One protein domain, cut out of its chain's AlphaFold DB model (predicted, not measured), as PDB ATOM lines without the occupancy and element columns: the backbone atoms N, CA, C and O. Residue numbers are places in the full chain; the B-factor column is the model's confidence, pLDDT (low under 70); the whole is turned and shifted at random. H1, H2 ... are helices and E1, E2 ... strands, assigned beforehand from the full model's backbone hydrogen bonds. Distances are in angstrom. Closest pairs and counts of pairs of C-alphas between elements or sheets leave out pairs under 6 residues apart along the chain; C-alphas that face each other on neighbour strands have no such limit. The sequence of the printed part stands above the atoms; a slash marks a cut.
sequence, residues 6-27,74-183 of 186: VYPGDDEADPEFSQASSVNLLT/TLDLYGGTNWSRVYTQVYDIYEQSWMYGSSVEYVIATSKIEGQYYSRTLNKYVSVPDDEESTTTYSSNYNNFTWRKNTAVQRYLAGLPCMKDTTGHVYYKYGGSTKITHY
ATOM      1  N   VAL A   6     -17.313  16.717  41.124       71.19
ATOM      2  CA  VAL A   6     -18.650  17.308  41.007       71.19
ATOM      3  C   VAL A   6     -18.959  17.518  39.537       71.19
ATOM      4  O   VAL A   6     -18.192  18.194  38.848       71.19
ATOM      5  N   TYR A   7     -20.083  16.972  39.080       71.94
ATOM      6  CA  TYR A   7     -20.536  17.107  37.701       71.94
ATOM      7  C   TYR A   7     -21.874  17.855  37.647       71.94
ATOM      8  O   TYR A   7     -22.835  17.426  38.290       71.94
ATOM      9  N   PRO A   8     -21.955  18.986  36.930       55.75
ATOM     10  CA  PRO A   8     -23.221  19.614  36.584       55.75
ATOM     11  C   PRO A   8     -23.699  19.100  35.216       55.75
ATOM     12  O   PRO A   8     -23.031  19.384  34.224       55.75
ATOM     13  N   GLY A   9     -24.849  18.418  35.139       55.16
ATOM     14  CA  GLY A   9     -25.486  18.161  33.836       55.16
ATOM     15  C   GLY A   9     -26.113  16.788  33.621       55.16
ATOM     16  O   GLY A   9     -25.952  16.247  32.534       55.16
ATOM     17  N   ASP A  10     -26.800  16.229  34.617       59.19
ATOM     18  CA  ASP A  10     -27.732  15.127  34.339       59.19
ATOM     19  C   ASP A  10     -29.126  15.739  34.127       59.19
ATOM     20  O   ASP A  10     -29.756  16.168  35.098       59.19
ATOM     21  N   ASP A  11     -29.525  15.914  32.863       58.72
ATOM     22  CA  ASP A  11     -30.826  16.470  32.469       58.72
ATOM     23  C   ASP A  11     -31.845  15.324  32.385       58.72
ATOM     24  O   ASP A  11     -31.827  14.535  31.440       58.72
ATOM     25  N   GLU A  12     -32.761  15.248  33.348       61.66
ATOM     26  CA  GLU A  12     -33.896  14.327  33.293       61.66
ATOM     27  C   GLU A  12     -35.134  15.086  32.804       61.66
ATOM     28  O   GLU A  12     -35.736  15.888  33.528       61.66
ATOM     29  N   ALA A  13     -35.495  14.836  31.546       57.38
ATOM     30  CA  ALA A  13     -36.804  15.153  30.996       57.38
ATOM     31  C   ALA A  13     -37.600  13.845  30.915       57.38
ATOM     32  O   ALA A  13     -37.340  13.015  30.043       57.38
ATOM     33  N   ASP A  14     -38.540  13.652  31.839       58.19
ATOM     34  CA  ASP A  14     -39.372  12.449  31.917       58.19
ATOM     35  C   ASP A  14     -40.833  12.805  31.589       58.19
ATOM     36  O   ASP A  14     -41.350  13.780  32.142       58.19
ATOM     37  N   PRO A  15     -41.532  12.054  30.714       61.50
ATOM     38  CA  PRO A  15     -42.977  12.182  30.526       61.50
ATOM     39  C   PRO A  15     -43.798  12.128  31.826       61.50
ATOM     40  O   PRO A  15     -44.875  12.724  31.876       61.50
ATOM     41  N   GLU A  16     -43.307  11.463  32.878       68.38
ATOM     42  CA  GLU A  16     -43.909  11.461  34.221       68.38
ATOM     43  C   GLU A  16     -43.965  12.864  34.848       68.38
ATOM     44  O   GLU A  16     -44.809  13.143  35.702       68.38
ATOM     45  N   PHE A  17     -43.118  13.780  34.376       78.38
ATOM     46  CA  PHE A  17     -43.071  15.181  34.779       78.38
ATOM     47  C   PHE A  17     -43.861  16.094  33.840       78.38
ATOM     48  O   PHE A  17     -43.562  17.282  33.735       78.38
ATOM     49  N   SER A  18     -44.884  15.566  33.162       86.31
ATOM     50  CA  SER A  18     -45.764  16.344  32.291       86.31
ATOM     51  C   SER A  18     -47.221  16.332  32.761       86.31
ATOM     52  O   SER A  18     -47.723  15.354  33.312       86.31
ATOM     53  N   GLN A  19     -47.920  17.449  32.559       90.81
ATOM     54  CA  GLN A  19     -49.351  17.588  32.832       90.81
ATOM     55  C   GLN A  19     -50.045  18.251  31.651       90.81
ATOM     56  O   GLN A  19     -49.548  19.231  31.096       90.81
ATOM     57  N   ALA A  20     -51.222  17.746  31.297       91.75
ATOM     58  CA  ALA A  20     -52.083  18.326  30.279       91.75
ATOM     59  C   ALA A  20     -53.514  18.418  30.809       91.75
ATOM     60  O   ALA A  20     -54.044  17.444  31.344       91.75
ATOM     61  N   SER A  21     -54.138  19.581  30.644       92.88
ATOM     62  CA  SER A  21     -55.520  19.829  31.057       92.88
ATOM     63  C   SER A  21     -56.228  20.723  30.048       92.88
ATOM     64  O   SER A  21     -55.594  21.510  29.341       92.88
ATOM     65  N   SER A  22     -57.556  20.648  30.027       92.12
ATOM     66  CA  SER A  22     -58.394  21.576  29.276       92.12
ATOM     67  C   SER A  22     -59.549  22.099  30.121       92.12
ATOM     68  O   SER A  22     -59.967  21.476  31.099       92.12
ATOM     69  N   VAL A  23     -60.054  23.276  29.765       89.56
ATOM     70  CA  VAL A  23     -61.207  23.883  30.431       89.56
ATOM     71  C   VAL A  23     -62.038  24.700  29.457       89.56
ATOM     72  O   VAL A  23     -61.518  25.522  28.703       89.56
ATOM     73  N   ASN A  24     -63.351  24.508  29.531       85.88
ATOM     74  CA  ASN A  24     -64.306  25.272  28.749       85.88
ATOM     75  C   ASN A  24     -64.472  26.682  29.334       85.88
ATOM     76  O   ASN A  24     -64.804  26.860  30.511       85.88
ATOM     77  N   LEU A  25     -64.229  27.695  28.510       83.25
ATOM     78  CA  LEU A  25     -64.330  29.106  28.872       83.25
ATOM     79  C   LEU A  25     -65.768  29.644  28.760       83.25
ATOM     80  O   LEU A  25     -66.120  30.592  29.463       83.25
ATOM     81  N   LEU A  26     -66.614  29.022  27.935       75.12
ATOM     82  CA  LEU A  26     -68.026  29.359  27.719       75.12
ATOM     83  C   LEU A  26     -68.947  28.520  28.616       75.12
ATOM     84  O   LEU A  26     -69.879  27.859  28.167       75.12
ATOM     85  N   THR A  27     -68.686  28.539  29.924       66.06
ATOM     86  CA  THR A  27     -69.537  27.826  30.888       66.06
ATOM     87  C   THR A  27     -70.971  28.374  30.898       66.06
ATOM     88  O   THR A  27     -71.198  29.564  30.665       66.06
ATOM     89  N   THR A  74     -68.168  26.755  21.112       76.94
ATOM     90  CA  THR A  74     -67.158  26.116  21.955       76.94
ATOM     91  C   THR A  74     -65.962  27.036  22.067       76.94
ATOM     92  O   THR A  74     -65.597  27.718  21.107       76.94
ATOM     93  N   LEU A  75     -65.381  27.090  23.258       84.25
ATOM     94  CA  LEU A  75     -64.121  27.772  23.490       84.25
ATOM     95  C   LEU A  75     -63.428  27.058  24.640       84.25
ATOM     96  O   LEU A  75     -63.819  27.218  25.796       84.25
ATOM     97  N   ASP A  76     -62.431  26.260  24.307       88.94
ATOM     98  CA  ASP A  76     -61.674  25.457  25.247       88.94
ATOM     99  C   ASP A  76     -60.239  25.982  25.306       88.94
ATOM    100  O   ASP A  76     -59.584  26.207  24.288       88.94
ATOM    101  N   LEU A  77     -59.763  26.210  26.527       90.81
ATOM    102  CA  LEU A  77     -58.366  26.501  26.810       90.81
ATOM    103  C   LEU A  77     -57.661  25.188  27.123       90.81
ATOM    104  O   LEU A  77     -58.051  24.498  28.063       90.81
ATOM    105  N   TYR A  78     -56.599  24.894  26.387       93.12
ATOM    106  CA  TYR A  78     -55.682  23.794  26.638       93.12
ATOM    107  C   TYR A  78     -54.405  24.334  27.276       93.12
ATOM    108  O   TYR A  78     -53.855  25.342  26.830       93.12
ATOM    109  N   GLY A  79     -53.931  23.654  28.316       93.50
ATOM    110  CA  GLY A  79     -52.637  23.901  28.941       93.50
ATOM    111  C   GLY A  79     -51.834  22.609  28.986       93.50
ATOM    112  O   GLY A  79     -52.345  21.584  29.433       93.50
ATOM    113  N   GLY A  80     -50.587  22.660  28.528       93.56
ATOM    114  CA  GLY A  80     -49.604  21.586  28.626       93.56
ATOM    115  C   GLY A  80     -48.355  22.087  29.338       93.56
ATOM    116  O   GLY A  80     -47.802  23.119  28.966       93.56
ATOM    117  N   THR A  81     -47.918  21.393  30.381       93.25
ATOM    118  CA  THR A  81     -46.716  21.734  31.144       93.25
ATOM    119  C   THR A  81     -45.776  20.544  31.170       93.25
ATOM    120  O   THR A  81     -46.223  19.426  31.407       93.25
ATOM    121  N   ASN A  82     -44.488  20.788  30.954       91.19
ATOM    122  CA  ASN A  82     -43.439  19.789  31.095       91.19
ATOM    123  C   ASN A  82     -42.310  20.347  31.964       91.19
ATOM    124  O   ASN A  82     -41.721  21.375  31.615       91.19
ATOM    125  N   TRP A  83     -42.024  19.687  33.082       89.62
ATOM    126  CA  TRP A  83     -40.915  20.035  33.963       89.62
ATOM    127  C   TRP A  83     -39.695  19.186  33.629       89.62
ATOM    128  O   TRP A  83     -39.787  18.029  33.229       89.62
ATOM    129  N   SER A  84     -38.518  19.775  33.765       88.19
ATOM    130  CA  SER A  84     -37.252  19.104  33.501       88.19
ATOM    131  C   SER A  84     -36.233  19.547  34.528       88.19
ATOM    132  O   SER A  84     -36.147  20.729  34.878       88.19
ATOM    133  N   ARG A  85     -35.454  18.590  35.033       86.44
ATOM    134  CA  ARG A  85     -34.484  18.847  36.094       86.44
ATOM    135  C   ARG A  85     -33.076  18.607  35.613       86.44
ATOM    136  O   ARG A  85     -32.808  17.655  34.898       86.44
ATOM    137  N   VAL A  86     -32.182  19.461  36.087       88.06
ATOM    138  CA  VAL A  86     -30.748  19.321  35.885       88.06
ATOM    139  C   VAL A  86     -30.099  19.045  37.225       88.06
ATOM    140  O   VAL A  86     -30.039  19.920  38.100       88.06
ATOM    141  N   TYR A  87     -29.562  17.843  37.383       88.88
ATOM    142  CA  TYR A  87     -28.882  17.463  38.605       88.88
ATOM    143  C   TYR A  87     -27.405  17.843  38.598       88.88
ATOM    144  O   TYR A  87     -26.721  17.945  37.575       88.88
ATOM    145  N   THR A  88     -26.912  18.076  39.808       90.62
ATOM    146  CA  THR A  88     -25.496  18.190  40.124       90.62
ATOM    147  C   THR A  88     -25.142  17.062  41.081       90.62
ATOM    148  O   THR A  88     -25.654  16.996  42.205       90.62
ATOM    149  N   GLN A  89     -24.275  16.170  40.621       89.06
ATOM    150  CA  GLN A  89     -23.890  14.966  41.348       89.06
ATOM    151  C   GLN A  89     -22.505  15.126  41.976       89.06
ATOM    152  O   GLN A  89     -21.648  15.855  41.469       89.06
ATOM    153  N   VAL A  90     -22.288  14.419  43.081       89.44
ATOM    154  CA  VAL A  90     -20.997  14.283  43.757       89.44
ATOM    155  C   VAL A  90     -20.588  12.818  43.705       89.44
ATOM    156  O   VAL A  90     -21.372  11.951  44.081       89.44
ATOM    157  N   TYR A  91     -19.374  12.539  43.240       88.94
ATOM    158  CA  TYR A  91     -18.844  11.179  43.230       88.94
ATOM    159  C   TYR A  91     -18.388  10.765  44.631       88.94
ATOM    160  O   TYR A  91     -17.494  11.401  45.208       88.94
ATOM    161  N   ASP A  92     -18.974   9.689  45.151       86.06
ATOM    162  CA  ASP A  92     -18.540   9.031  46.373       86.06
ATOM    163  C   ASP A  92     -17.508   7.946  46.045       86.06
ATOM    164  O   ASP A  92     -17.793   6.951  45.382       86.06
ATOM    165  N   ILE A  93     -16.284   8.130  46.538       85.25
ATOM    166  CA  ILE A  93     -15.187   7.174  46.352       85.25
ATOM    167  C   ILE A  93     -15.339   5.895  47.189       85.25
ATOM    168  O   ILE A  93     -14.680   4.906  46.880       85.25
ATOM    169  N   TYR A  94     -16.145   5.912  48.254       83.50
ATOM    170  CA  TYR A  94     -16.346   4.760  49.135       83.50
ATOM    171  C   TYR A  94     -17.404   3.820  48.563       83.50
ATOM    172  O   TYR A  94     -17.144   2.630  48.412       83.50
ATOM    173  N   GLU A  95     -18.552   4.382  48.184       84.81
ATOM    174  CA  GLU A  95     -19.651   3.660  47.529       84.81
ATOM    175  C   GLU A  95     -19.398   3.443  46.025       84.81
ATOM    176  O   GLU A  95     -20.135   2.712  45.367       84.81
ATOM    177  N   GLN A  96     -18.347   4.067  45.475       87.88
ATOM    178  CA  GLN A  96     -17.995   4.041  44.050       87.88
ATOM    179  C   GLN A  96     -19.180   4.424  43.149       87.88
ATOM    180  O   GLN A  96     -19.417   3.813  42.106       87.88
ATOM    181  N   SER A  97     -19.944   5.438  43.565       87.19
ATOM    182  CA  SER A  97     -21.207   5.823  42.937       87.19
ATOM    183  C   SER A  97     -21.383   7.343  42.864       87.19
ATOM    184  O   SER A  97     -20.773   8.109  43.613       87.19
ATOM    185  N   TRP A  98     -22.204   7.800  41.915       86.94
ATOM    186  CA  TRP A  98     -22.598   9.203  41.804       86.94
ATOM    187  C   TRP A  98     -23.840   9.464  42.649       86.94
ATOM    188  O   TRP A  98     -24.865   8.812  42.480       86.94
ATOM    189  N   MET A  99     -23.749  10.452  43.535       87.88
ATOM    190  CA  MET A  99     -24.826  10.829  44.442       87.88
ATOM    191  C   MET A  99     -25.416  12.176  44.036       87.88
ATOM    192  O   MET A  99     -24.697  13.168  43.903       87.88
ATOM    193  N   TYR A 100     -26.737  12.238  43.877       88.38
ATOM    194  CA  TYR A 100     -27.457  13.477  43.581       88.38
ATOM    195  C   TYR A 100     -27.421  14.429  44.785       88.38
ATOM    196  O   TYR A 100     -27.985  14.134  45.838       88.38
ATOM    197  N   GLY A 101     -26.755  15.578  44.639       89.62
ATOM    198  CA  GLY A 101     -26.579  16.539  45.733       89.62
ATOM    199  C   GLY A 101     -27.467  17.779  45.619       89.62
ATOM    200  O   GLY A 101     -27.968  18.287  46.625       89.62
ATOM    201  N   SER A 102     -27.665  18.288  44.405       91.75
ATOM    202  CA  SER A 102     -28.590  19.393  44.138       91.75
ATOM    203  C   SER A 102     -29.238  19.249  42.766       91.75
ATOM    204  O   SER A 102     -28.670  18.623  41.871       91.75
ATOM    205  N   SER A 103     -30.412  19.844  42.592       90.75
ATOM    206  CA  SER A 103     -31.100  19.943  41.311       90.75
ATOM    207  C   SER A 103     -31.644  21.347  41.103       90.75
ATOM    208  O   SER A 103     -32.081  22.009  42.047       90.75
ATOM    209  N   VAL A 104     -31.622  21.783  39.852       91.31
ATOM    210  CA  VAL A 104     -32.350  22.962  39.376       91.31
ATOM    211  C   VAL A 104     -33.381  22.520  38.356       91.31
ATOM    212  O   VAL A 104     -33.251  21.444  37.779       91.31
ATOM    213  N   GLU A 105     -34.393  23.341  38.135       89.88
ATOM    214  CA  GLU A 105     -35.526  22.986  37.295       89.88
ATOM    215  C   GLU A 105     -35.799  24.059  36.248       89.88
ATOM    216  O   GLU A 105     -35.625  25.255  36.494       89.88
ATOM    217  N   TYR A 106     -36.268  23.632  35.084       91.12
ATOM    218  CA  TYR A 106     -37.003  24.494  34.178       91.12
ATOM    219  C   TYR A 106     -38.323  23.843  33.792       91.12
ATOM    220  O   TYR A 106     -38.467  22.622  33.793       91.12
ATOM    221  N   VAL A 107     -39.293  24.680  33.454       92.50
ATOM    222  CA  VAL A 107     -40.613  24.254  33.020       92.50
ATOM    223  C   VAL A 107     -40.947  24.909  31.695       92.50
ATOM    224  O   VAL A 107     -40.744  26.113  31.521       92.50
ATOM    225  N   ILE A 108     -41.454  24.117  30.759       93.12
ATOM    226  CA  ILE A 108     -42.028  24.602  29.508       93.12
ATOM    227  C   ILE A 108     -43.543  24.509  29.642       93.12
ATOM    228  O   ILE A 108     -44.093  23.429  29.852       93.12
ATOM    229  N   ALA A 109     -44.208  25.654  29.543       93.81
ATOM    230  CA  ALA A 109     -45.653  25.765  29.562       93.81
ATOM    231  C   ALA A 109     -46.140  26.191  28.176       93.81
ATOM    232  O   ALA A 109     -45.789  27.272  27.707       93.81
ATOM    233  N   THR A 110     -46.962  25.355  27.556       94.50
ATOM    234  CA  THR A 110     -47.640  25.611  26.286       94.50
ATOM    235  C   THR A 110     -49.129  25.788  26.541       94.50
ATOM    236  O   THR A 110     -49.716  25.066  27.352       94.50
ATOM    237  N   SER A 111     -49.754  26.745  25.869       93.31
ATOM    238  CA  SER A 111     -51.200  26.943  25.903       93.31
ATOM    239  C   SER A 111     -51.755  27.179  24.519       93.31
ATOM    240  O   SER A 111     -51.105  27.819  23.699       93.31
ATOM    241  N   LYS A 112     -52.984  26.716  24.303       92.06
ATOM    242  CA  LYS A 112     -53.727  26.925  23.067       92.06
ATOM    243  C   LYS A 112     -55.193  27.168  23.387       92.06
ATOM    244  O   LYS A 112     -55.745  26.520  24.277       92.06
ATOM    245  N   ILE A 113     -55.832  28.073  22.659       90.19
ATOM    246  CA  ILE A 113     -57.292  28.195  22.653       90.19
ATOM    247  C   ILE A 113     -57.816  27.594  21.354       90.19
ATOM    248  O   ILE A 113     -57.355  27.950  20.274       90.19
ATOM    249  N   GLU A 114     -58.802  26.710  21.463       88.69
ATOM    250  CA  GLU A 114     -59.547  26.210  20.310       88.69
ATOM    251  C   GLU A 114     -61.039  26.400  20.529       88.69
ATOM    252  O   GLU A 114     -61.542  26.419  21.651       88.69
ATOM    253  N   GLY A 115     -61.772  26.541  19.437       86.12
ATOM    254  CA  GLY A 115     -63.204  26.739  19.515       86.12
ATOM    255  C   GLY A 115     -63.830  26.953  18.157       86.12
ATOM    256  O   GLY A 115     -63.142  27.176  17.157       86.12
ATOM    257  N   GLN A 116     -65.154  26.909  18.125       85.06
ATOM    258  CA  GLN A 116     -65.935  27.233  16.941       85.06
ATOM    259  C   GLN A 116     -67.076  28.172  17.301       85.06
ATOM    260  O   GLN A 116     -67.746  28.009  18.323       85.06
ATOM    261  N   TYR A 117     -67.330  29.131  16.415       81.12
ATOM    262  CA  TYR A 117     -68.482  30.018  16.499       81.12
ATOM    263  C   TYR A 117     -69.271  29.980  15.193       81.12
ATOM    264  O   TYR A 117     -68.719  29.807  14.103       81.12
ATOM    265  N   TYR A 118     -70.587  30.138  15.293       80.25
ATOM    266  CA  TYR A 118     -71.439  30.218  14.117       80.25
ATOM    267  C   TYR A 118     -71.363  31.619  13.494       80.25
ATOM    268  O   TYR A 118     -71.694  32.617  14.134       80.25
ATOM    269  N   SER A 119     -70.955  31.708  12.227       79.12
ATOM    270  CA  SER A 119     -70.953  32.957  11.461       79.12
ATOM    271  C   SER A 119     -72.179  33.022  10.561       79.12
ATOM    272  O   SER A 119     -72.261  32.307   9.562       79.12
ATOM    273  N   ARG A 120     -73.120  33.927  10.870       74.12
ATOM    274  CA  ARG A 120     -74.333  34.137  10.058       74.12
ATOM    275  C   ARG A 120     -74.004  34.582   8.633       74.12
ATOM    276  O   ARG A 120     -74.620  34.091   7.695       74.12
ATOM    277  N   THR A 121     -73.024  35.470   8.465       78.62
ATOM    278  CA  THR A 121     -72.597  35.973   7.147       78.62
ATOM    279  C   THR A 121     -72.098  34.850   6.242       78.62
ATOM    280  O   THR A 121     -72.332  34.878   5.040       78.62
ATOM    281  N   LEU A 122     -71.418  33.855   6.818       84.50
ATOM    282  CA  LEU A 122     -70.866  32.719   6.079       84.50
ATOM    283  C   LEU A 122     -71.773  31.479   6.120       84.50
ATOM    284  O   LEU A 122     -71.448  30.483   5.476       84.50
ATOM    285  N   ASN A 123     -72.873  31.533   6.880       82.25
ATOM    286  CA  ASN A 123     -73.789  30.426   7.154       82.25
ATOM    287  C   ASN A 123     -73.062  29.116   7.523       82.25
ATOM    288  O   ASN A 123     -73.395  28.040   7.025       82.25
ATOM    289  N   LYS A 124     -72.013  29.213   8.348       83.69
ATOM    290  CA  LYS A 124     -71.206  28.062   8.773       83.69
ATOM    291  C   LYS A 124     -70.544  28.297  10.122       83.69
ATOM    292  O   LYS A 124     -70.340  29.440  10.535       83.69
ATOM    293  N   TYR A 125     -70.141  27.203  10.759       82.25
ATOM    294  CA  TYR A 125     -69.205  27.254  11.873       82.25
ATOM    295  C   TYR A 125     -67.806  27.606  11.368       82.25
ATOM    296  O   TYR A 125     -67.340  27.090  10.349       82.25
ATOM    297  N   VAL A 126     -67.169  28.537  12.067       87.06
ATOM    298  CA  VAL A 126     -65.823  29.027  11.791       87.06
ATOM    299  C   VAL A 126     -64.977  28.747  13.022       87.06
ATOM    300  O   VAL A 126     -65.415  29.010  14.143       87.06
ATOM    301  N   SER A 127     -63.785  28.198  12.813       87.19
ATOM    302  CA  SER A 127     -62.824  28.002  13.892       87.19
ATOM    303  C   SER A 127     -62.289  29.341  14.382       87.19
ATOM    304  O   SER A 127     -62.052  30.258  13.591       87.19
ATOM    305  N   VAL A 128     -62.075  29.436  15.687       85.19
ATOM    306  CA  VAL A 128     -61.251  30.499  16.261       85.19
ATOM    307  C   VAL A 128     -59.819  30.319  15.726       85.19
ATOM    308  O   VAL A 128     -59.392  29.173  15.574       85.19
ATOM    309  N   PRO A 129     -59.104  31.399  15.364       83.56
ATOM    310  CA  PRO A 129     -57.710  31.299  14.944       83.56
ATOM    311  C   PRO A 129     -56.864  30.574  15.990       83.56
ATOM    312  O   PRO A 129     -57.033  30.813  17.185       83.56
ATOM    313  N   ASP A 130     -55.958  29.715  15.524       78.19
ATOM    314  CA  ASP A 130     -54.987  29.067  16.398       78.19
ATOM    315  C   ASP A 130     -54.059  30.129  16.999       78.19
ATOM    316  O   ASP A 130     -53.425  30.894  16.270       78.19
ATOM    317  N   ASP A 131     -53.987  30.149  18.326       80.69
ATOM    318  CA  ASP A 131     -53.112  31.028  19.097       80.69
ATOM    319  C   ASP A 131     -52.384  30.177  20.141       80.69
ATOM    320  O   ASP A 131     -52.796  30.063  21.299       80.69
ATOM    321  N   GLU A 132     -51.383  29.434  19.663       90.12
ATOM    322  CA  GLU A 132     -50.516  28.635  20.521       90.12
ATOM    323  C   GLU A 132     -49.335  29.484  20.986       90.12
ATOM    324  O   GLU A 132     -48.566  30.006  20.179       90.12
ATOM    325  N   GLU A 133     -49.155  29.557  22.299       90.31
ATOM    326  CA  GLU A 133     -48.009  30.210  22.918       90.31
ATOM    327  C   GLU A 133     -47.266  29.236  23.825       90.31
ATOM    328  O   GLU A 133     -47.863  28.378  24.478       90.31
ATOM    329  N   SER A 134     -45.942  29.386  23.886       93.12
ATOM    330  CA  SER A 134     -45.080  28.616  24.780       93.12
ATOM    331  C   SER A 134     -44.126  29.530  25.536       93.12
ATOM    332  O   SER A 134     -43.532  30.440  24.965       93.12
ATOM    333  N   THR A 135     -43.958  29.270  26.829       93.75
ATOM    334  CA  THR A 135     -43.044  30.006  27.708       93.75
ATOM    335  C   THR A 135     -42.188  29.035  28.507       93.75
ATOM    336  O   THR A 135     -42.686  28.041  29.034       93.75
ATOM    337  N   THR A 136     -40.903  29.354  28.650       94.25
ATOM    338  CA  THR A 136     -39.987  28.626  29.535       94.25
ATOM    339  C   THR A 136     -39.733  29.433  30.801       94.25
ATOM    340  O   THR A 136     -39.344  30.599  30.726       94.25
ATOM    341  N   THR A 137     -39.914  28.811  31.963       93.94
ATOM    342  CA  THR A 137     -39.579  29.399  33.265       93.94
ATOM    343  C   THR A 137     -38.478  28.584  33.924       93.94
ATOM    344  O   THR A 137     -38.527  27.360  33.928       93.94
ATOM    345  N   TYR A 138     -37.485  29.266  34.484       93.62
ATOM    346  CA  TYR A 138     -36.339  28.650  35.148       93.62
ATOM    347  C   TYR A 138     -36.414  28.868  36.655       93.62
ATOM    348  O   TYR A 138     -36.891  29.909  37.114       93.62
ATOM    349  N   SER A 139     -35.908  27.907  37.422       93.62
ATOM    350  CA  SER A 139     -35.755  28.042  38.864       93.62
ATOM    351  C   SER A 139     -34.743  29.145  39.205       93.62
ATOM    352  O   SER A 139     -33.894  29.538  38.396       93.62
ATOM    353  N   SER A 140     -34.823  29.662  40.430       95.12
ATOM    354  CA  SER A 140     -34.062  30.842  40.859       95.12
ATOM    355  C   SER A 140     -32.540  30.700  40.707       95.12
ATOM    356  O   SER A 140     -31.846  31.670  40.397       95.12
ATOM    357  N   ASN A 141     -32.013  29.486  40.881       94.44
ATOM    358  CA  ASN A 141     -30.591  29.173  40.822       94.44
ATOM    359  C   ASN A 141     -30.195  28.386  39.567       94.44
ATOM    360  O   ASN A 141     -29.074  27.874  39.516       94.44
ATOM    361  N   TYR A 142     -31.054  28.321  38.543       90.69
ATOM    362  CA  TYR A 142     -30.825  27.504  37.347       90.69
ATOM    363  C   TYR A 142     -29.441  27.719  36.711       90.69
ATOM    364  O   TYR A 142     -28.651  26.783  36.543       90.69
ATOM    365  N   ASN A 143     -29.098  28.989  36.470       90.62
ATOM    366  CA  ASN A 143     -27.814  29.408  35.900       90.62
ATOM    367  C   ASN A 143     -26.718  29.654  36.960       90.62
ATOM    368  O   ASN A 143     -25.604  30.063  36.628       90.62
ATOM    369  N   ASN A 144     -26.994  29.415  38.245       92.44
ATOM    370  CA  ASN A 144     -26.047  29.648  39.333       92.44
ATOM    371  C   ASN A 144     -25.198  28.398  39.608       92.44
ATOM    372  O   ASN A 144     -25.398  27.663  40.578       92.44
ATOM    373  N   PHE A 145     -24.195  28.167  38.760       88.88
ATOM    374  CA  PHE A 145     -23.295  27.014  38.873       88.88
ATOM    375  C   PHE A 145     -22.534  26.944  40.204       88.88
ATOM    376  O   PHE A 145     -22.204  25.854  40.673       88.88
ATOM    377  N   THR A 146     -22.248  28.087  40.827       91.62
ATOM    378  CA  THR A 146     -21.592  28.130  42.141       91.62
ATOM    379  C   THR A 146     -22.525  27.610  43.226       91.62
ATOM    380  O   THR A 146     -22.127  26.740  44.000       91.62
ATOM    381  N   TRP A 147     -23.775  28.085  43.252       93.81
ATOM    382  CA  TRP A 147     -24.789  27.583  44.178       93.81
ATOM    383  C   TRP A 147     -25.024  26.087  43.986       93.81
ATOM    384  O   TRP A 147     -24.993  25.341  44.963       93.81
ATOM    385  N   ARG A 148     -25.159  25.632  42.735       89.88
ATOM    386  CA  ARG A 148     -25.380  24.220  42.398       89.88
ATOM    387  C   ARG A 148     -24.287  23.319  42.971       89.88
ATOM    388  O   ARG A 148     -24.591  22.377  43.705       89.88
ATOM    389  N   LYS A 149     -23.016  23.651  42.713       91.19
ATOM    390  CA  LYS A 149     -21.856  22.886  43.209       91.19
ATOM    391  C   LYS A 149     -21.733  22.929  44.731       91.19
ATOM    392  O   LYS A 149     -21.571  21.883  45.352       91.19
ATOM    393  N   ASN A 150     -21.826  24.116  45.333       92.25
ATOM    394  CA  ASN A 150     -21.680  24.270  46.783       92.25
ATOM    395  C   ASN A 150     -22.783  23.520  47.532       92.25
ATOM    396  O   ASN A 150     -22.495  22.792  48.478       92.25
ATOM    397  N   THR A 151     -24.025  23.648  47.068       93.62
ATOM    398  CA  THR A 151     -25.178  22.957  47.651       93.62
ATOM    399  C   THR A 151     -25.036  21.445  47.510       93.62
ATOM    400  O   THR A 151     -25.255  20.734  48.487       93.62
ATOM    401  N   ALA A 152     -24.601  20.945  46.347       91.12
ATOM    402  CA  ALA A 152     -24.408  19.510  46.138       91.12
ATOM    403  C   ALA A 152     -23.381  18.918  47.114       91.12
ATOM    404  O   ALA A 152     -23.656  17.922  47.781       91.12
ATOM    405  N   VAL A 153     -22.230  19.581  47.264       91.19
ATOM    406  CA  VAL A 153     -21.186  19.168  48.213       91.19
ATOM    407  C   VAL A 153     -21.686  19.246  49.655       91.19
ATOM    408  O   VAL A 153     -21.464  18.317  50.429       91.19
ATOM    409  N   GLN A 154     -22.382  20.322  50.029       92.38
ATOM    410  CA  GLN A 154     -22.931  20.487  51.377       92.38
ATOM    411  C   GLN A 154     -23.940  19.391  51.727       92.38
ATOM    412  O   GLN A 154     -23.857  18.821  52.812       92.38
ATOM    413  N   ARG A 155     -24.865  19.070  50.815       92.94
ATOM    414  CA  ARG A 155     -25.874  18.019  51.016       92.94
ATOM    415  C   ARG A 155     -25.239  16.644  51.147       92.94
ATOM    416  O   ARG A 155     -25.548  15.939  52.104       92.94
ATOM    417  N   TYR A 156     -24.294  16.325  50.264       89.94
ATOM    418  CA  TYR A 156     -23.532  15.080  50.317       89.94
ATOM    419  C   TYR A 156     -22.760  14.929  51.638       89.94
ATOM    420  O   TYR A 156     -22.903  13.924  52.329       89.94
ATOM    421  N   LEU A 157     -21.997  15.949  52.053       89.75
ATOM    422  CA  LEU A 157     -21.233  15.902  53.308       89.75
ATOM    423  C   LEU A 157     -22.124  15.818  54.555       89.75
ATOM    424  O   LEU A 157     -21.701  15.253  55.560       89.75
ATOM    425  N   ALA A 158     -23.333  16.378  54.494       90.38
ATOM    426  CA  ALA A 158     -24.309  16.325  55.576       90.38
ATOM    427  C   ALA A 158     -25.149  15.033  55.588       90.38
ATOM    428  O   ALA A 158     -25.937  14.851  56.514       90.38
ATOM    429  N   GLY A 159     -25.022  14.159  54.579       86.88
ATOM    430  CA  GLY A 159     -25.869  12.969  54.435       86.88
ATOM    431  C   GLY A 159     -27.352  13.303  54.241       86.88
ATOM    432  O   GLY A 159     -28.221  12.550  54.674       86.88
ATOM    433  N   LEU A 160     -27.653  14.462  53.650       89.38
ATOM    434  CA  LEU A 160     -29.017  14.939  53.429       89.38
ATOM    435  C   LEU A 160     -29.495  14.598  52.012       89.38
ATOM    436  O   LEU A 160     -28.675  14.529  51.096       89.38
ATOM    437  N   PRO A 161     -30.818  14.459  51.801       89.06
ATOM    438  CA  PRO A 161     -31.365  14.277  50.463       89.06
ATOM    439  C   PRO A 161     -31.034  15.467  49.553       89.06
ATOM    440  O   PRO A 161     -30.800  16.588  50.029       89.06
ATOM    441  N   CYS A 162     -31.055  15.202  48.244       88.88
ATOM    442  CA  CYS A 162     -30.827  16.180  47.185       88.88
ATOM    443  C   CYS A 162     -31.658  17.454  47.414       88.88
ATOM    444  O   CYS A 162     -32.869  17.391  47.644       88.88
ATOM    445  N   MET A 163     -31.006  18.619  47.360       92.06
ATOM    446  CA  MET A 163     -31.709  19.902  47.415       92.06
ATOM    447  C   MET A 163     -32.344  20.203  46.062       92.06
ATOM    448  O   MET A 163     -31.617  20.366  45.085       92.06
ATOM    449  N   LYS A 164     -33.667  20.366  46.033       90.81
ATOM    450  CA  LYS A 164     -34.413  20.737  44.830       90.81
ATOM    451  C   LYS A 164     -34.707  22.240  44.822       90.81
ATOM    452  O   LYS A 164     -35.314  22.746  45.763       90.81
ATOM    453  N   ASP A 165     -34.259  22.948  43.787       92.69
ATOM    454  CA  ASP A 165     -34.686  24.320  43.475       92.69
ATOM    455  C   ASP A 165     -35.747  24.263  42.373       92.69
ATOM    456  O   ASP A 165     -35.437  23.960  41.221       92.69
ATOM    457  N   THR A 166     -36.999  24.499  42.756       90.75
ATOM    458  CA  THR A 166     -38.195  24.297  41.927       90.75
ATOM    459  C   THR A 166     -38.668  25.602  41.293       90.75
ATOM    460  O   THR A 166     -38.507  26.682  41.867       90.75
ATOM    461  N   THR A 167     -39.319  25.514  40.137       91.12
ATOM    462  CA  THR A 167     -39.968  26.647  39.454       91.12
ATOM    463  C   THR A 167     -41.284  27.057  40.118       91.12
ATOM    464  O   THR A 167     -41.680  28.222  40.048       91.12
ATOM    465  N   GLY A 168     -41.931  26.124  40.826       88.81
ATOM    466  CA  GLY A 168     -43.233  26.324  41.455       88.81
ATOM    467  C   GLY A 168     -44.399  26.014  40.511       88.81
ATOM    468  O   GLY A 168     -44.247  25.365  39.480       88.81
ATOM    469  N   HIS A 169     -45.603  26.445  40.892       91.50
ATOM    470  CA  HIS A 169     -46.818  26.133  40.134       91.50
ATOM    471  C   HIS A 169     -46.914  26.938  38.836       91.50
ATOM    472  O   HIS A 169     -46.598  28.132  38.805       91.50
ATOM    473  N   VAL A 170     -47.474  26.308  37.805       93.44
ATOM    474  CA  VAL A 170     -47.776  26.951  36.524       93.44
ATOM    475  C   VAL A 170     -49.263  27.279  36.460       93.44
ATOM    476  O   VAL A 170     -50.122  26.428  36.691       93.44
ATOM    477  N   TYR A 171     -49.571  28.537  36.143       93.19
ATOM    478  CA  TYR A 171     -50.937  29.053  36.112       93.19
ATOM    479  C   TYR A 171     -51.316  29.499  34.705       93.19
ATOM    480  O   TYR A 171     -50.738  30.448  34.178       93.19
ATOM    481  N   TYR A 172     -52.366  28.901  34.153       92.56
ATOM    482  CA  TYR A 172     -52.969  29.344  32.901       92.56
ATOM    483  C   TYR A 172     -54.138  30.268  33.213       92.56
ATOM    484  O   TYR A 172     -55.077  29.888  33.924       92.56
ATOM    485  N   LYS A 173     -54.070  31.502  32.712       89.31
ATOM    486  CA  LYS A 173     -55.035  32.557  33.028       89.31
ATOM    487  C   LYS A 173     -55.806  32.981  31.789       89.31
ATOM    488  O   LYS A 173     -55.238  33.132  30.719       89.31
ATOM    489  N   TYR A 174     -57.091  33.257  31.979       85.06
ATOM    490  CA  TYR A 174     -57.948  33.875  30.973       85.06
ATOM    491  C   TYR A 174     -58.835  34.932  31.635       85.06
ATOM    492  O   TYR A 174     -59.419  34.691  32.701       85.06
ATOM    493  N   GLY A 175     -58.902  36.128  31.040       81.31
ATOM    494  CA  GLY A 175     -59.680  37.253  31.574       81.31
ATOM    495  C   GLY A 175     -59.279  37.671  32.997       81.31
ATOM    496  O   GLY A 175     -60.140  37.991  33.808       81.31
ATOM    497  N   GLY A 176     -57.989  37.582  33.343       82.12
ATOM    498  CA  GLY A 176     -57.470  37.911  34.681       82.12
ATOM    499  C   GLY A 176     -57.696  36.841  35.760       82.12
ATOM    500  O   GLY A 176     -57.193  36.988  36.871       82.12
ATOM    501  N   SER A 177     -58.389  35.745  35.439       85.38
ATOM    502  CA  SER A 177     -58.648  34.630  36.360       85.38
ATOM    503  C   SER A 177     -57.834  33.389  35.997       85.38
ATOM    504  O   SER A 177     -57.683  33.072  34.818       85.38
ATOM    505  N   THR A 178     -57.322  32.672  36.999       91.31
ATOM    506  CA  THR A 178     -56.677  31.365  36.801       91.31
ATOM    507  C   THR A 178     -57.727  30.319  36.443       91.31
ATOM    508  O   THR A 178     -58.753  30.218  37.115       91.31
ATOM    509  N   LYS A 179     -57.471  29.556  35.380       91.69
ATOM    510  CA  LYS A 179     -58.377  28.530  34.853       91.69
ATOM    511  C   LYS A 179     -57.817  27.121  35.000       91.69
ATOM    512  O   LYS A 179     -58.551  26.225  35.395       91.69
ATOM    513  N   ILE A 180     -56.525  26.951  34.739       92.75
ATOM    514  CA  ILE A 180     -55.803  25.695  34.949       92.75
ATOM    515  C   ILE A 180     -54.629  26.001  35.874       92.75
ATOM    516  O   ILE A 180     -53.952  27.018  35.709       92.75
ATOM    517  N   THR A 181     -54.409  25.131  36.855       94.19
ATOM    518  CA  THR A 181     -53.189  25.137  37.664       94.19
ATOM    519  C   THR A 181     -52.533  23.781  37.523       94.19
ATOM    520  O   THR A 181     -53.166  22.764  37.801       94.19
ATOM    521  N   HIS A 182     -51.286  23.786  37.079       93.56
ATOM    522  CA  HIS A 182     -50.448  22.605  37.021       93.56
ATOM    523  C   HIS A 182     -49.426  22.674  38.157       93.56
ATOM    524  O   HIS A 182     -48.880  23.740  38.471       93.56
ATOM    525  N   TYR A 183     -49.218  21.533  38.802       88.44
ATOM    526  CA  TYR A 183     -48.431  21.417  40.022       88.44
ATOM    527  C   TYR A 183     -47.313  20.411  39.836       88.44
ATOM    528  O   TYR A 183     -47.513  19.342  39.270       88.44
TER     529      TYR A 183
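What this domain is: This is residues 6 to 27 and 74 to 183 of the 186 residues of an uncharacterized protein of Tissierellia bacterium (UniProt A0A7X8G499). A long, twisted ribbon of sheet is built on one hairpin of two very long strands, E3 and E4, with shorter strands set along both sides of it. H1 packs slantwise over E3 and E4 toward the end where the two strands turn, the small hairpin E8 and E9 covers part of the ribbon as a loose second layer, and E5 with the last residues of E4 makes the opposite tip. The printed part has 132 residues, with E1 to E6, then H1, then E7 to E9 along the chain; the large sheet of seven strands is branched and mixed, the sheet of E8 and E9 is antiparallel, and the class is mostly strand. The whole is a rod spanning 76 by 25 by 21 A, only just loose and close to extended, with a radius of gyration of the C-alphas of 21.0 A.

Where its parts are: In the large sheet, E3 is residues 74 to 92, 57.0 A from first to last C-alpha, and E4 is residues 97 to 119, 64.8 A, the longest strand. E4 runs from C-alpha 97 at (-21.207, 5.823, 42.937) to C-alpha 119 at (-70.953, 32.957, 11.461) and bends by 64 degrees at residue 101. E1 is residues 6 to 12, 17.3 A, and begins at C-alpha 6 at (-18.650, 17.308, 41.007). E2 is residues 18 to 24, 20.9 A; E5 is residues 124 to 127, E6 is residues 131 to 138, 23.3 A, and E7 is residues 163 to 165. H1 is residues 145 to 157, 18.3 A. E8 is residues 170 to 174, 13.5 A, and E9 is residues 177 to 182, 14.6 A, with C-alpha 182 at (-50.448, 22.605, 37.021).

How they stand to each other: E3 and E4 form an antiparallel hairpin at 171 degrees, with N 80 and O 110 at 2.8 A, within hydrogen-bond range. Pairing is staggered: E1 and E2 lie on one side of E3, E1 beside residues 84 to 90 and E2 beside residues 75 to 82, and E4 lies on the other side. E1 is antiparallel to E3, with N 87 and O 10 at 2.8 A; E2 is too, with N 19 and O 81 at 2.8 A. On the side of E4 away from E3 are E7, E6 and E5. E7 is parallel to E4 at 29 degrees, with N 103 and O 163 at 2.8 A. E6 is antiparallel to E4, with N 107 and O 137 at 2.8 A. E5 forms a hairpin with E4, with N 126 and O 117 at 2.9 A. E3, E4 and E5 are a meander, each strand the antiparallel neighbour of the one before. H1 is on this sheet at a height of 7.1 A, over E3 and E4, slantwise to the strands at 50 degrees to E3 on the local plane. The C-alphas of Gly 101 and Ala 152 are the closest of E4 and H1, 3.7 A apart. In H1 every O i to N i+4 pair is within hydrogen-bond range. The hairpin E8 and E9, with N 172 and O 180 at 2.9 A, forms with the large sheet a sandwich, two sheets face to face, the facing parts 8.5 A centre to centre. The C-alphas of Gln 19 and His 182 are the closest of E2 and E9, 6.6 A apart. H1 and E8 are apart.

The domain as a whole: The two C-alphas farthest apart are those of Tyr 94 and Thr 121, 76.8 A. Residues 28 to 73 are not printed, and C-alphas 27 and 74 are 9.4 A apart across this cut, in the link from E2 to E3. Of the links that are printed whole, E6 to H1 is short and the others are tight. The mean pLDDT of the printed part is 86.4; residues 8 to 16 and residue 27 are under 70.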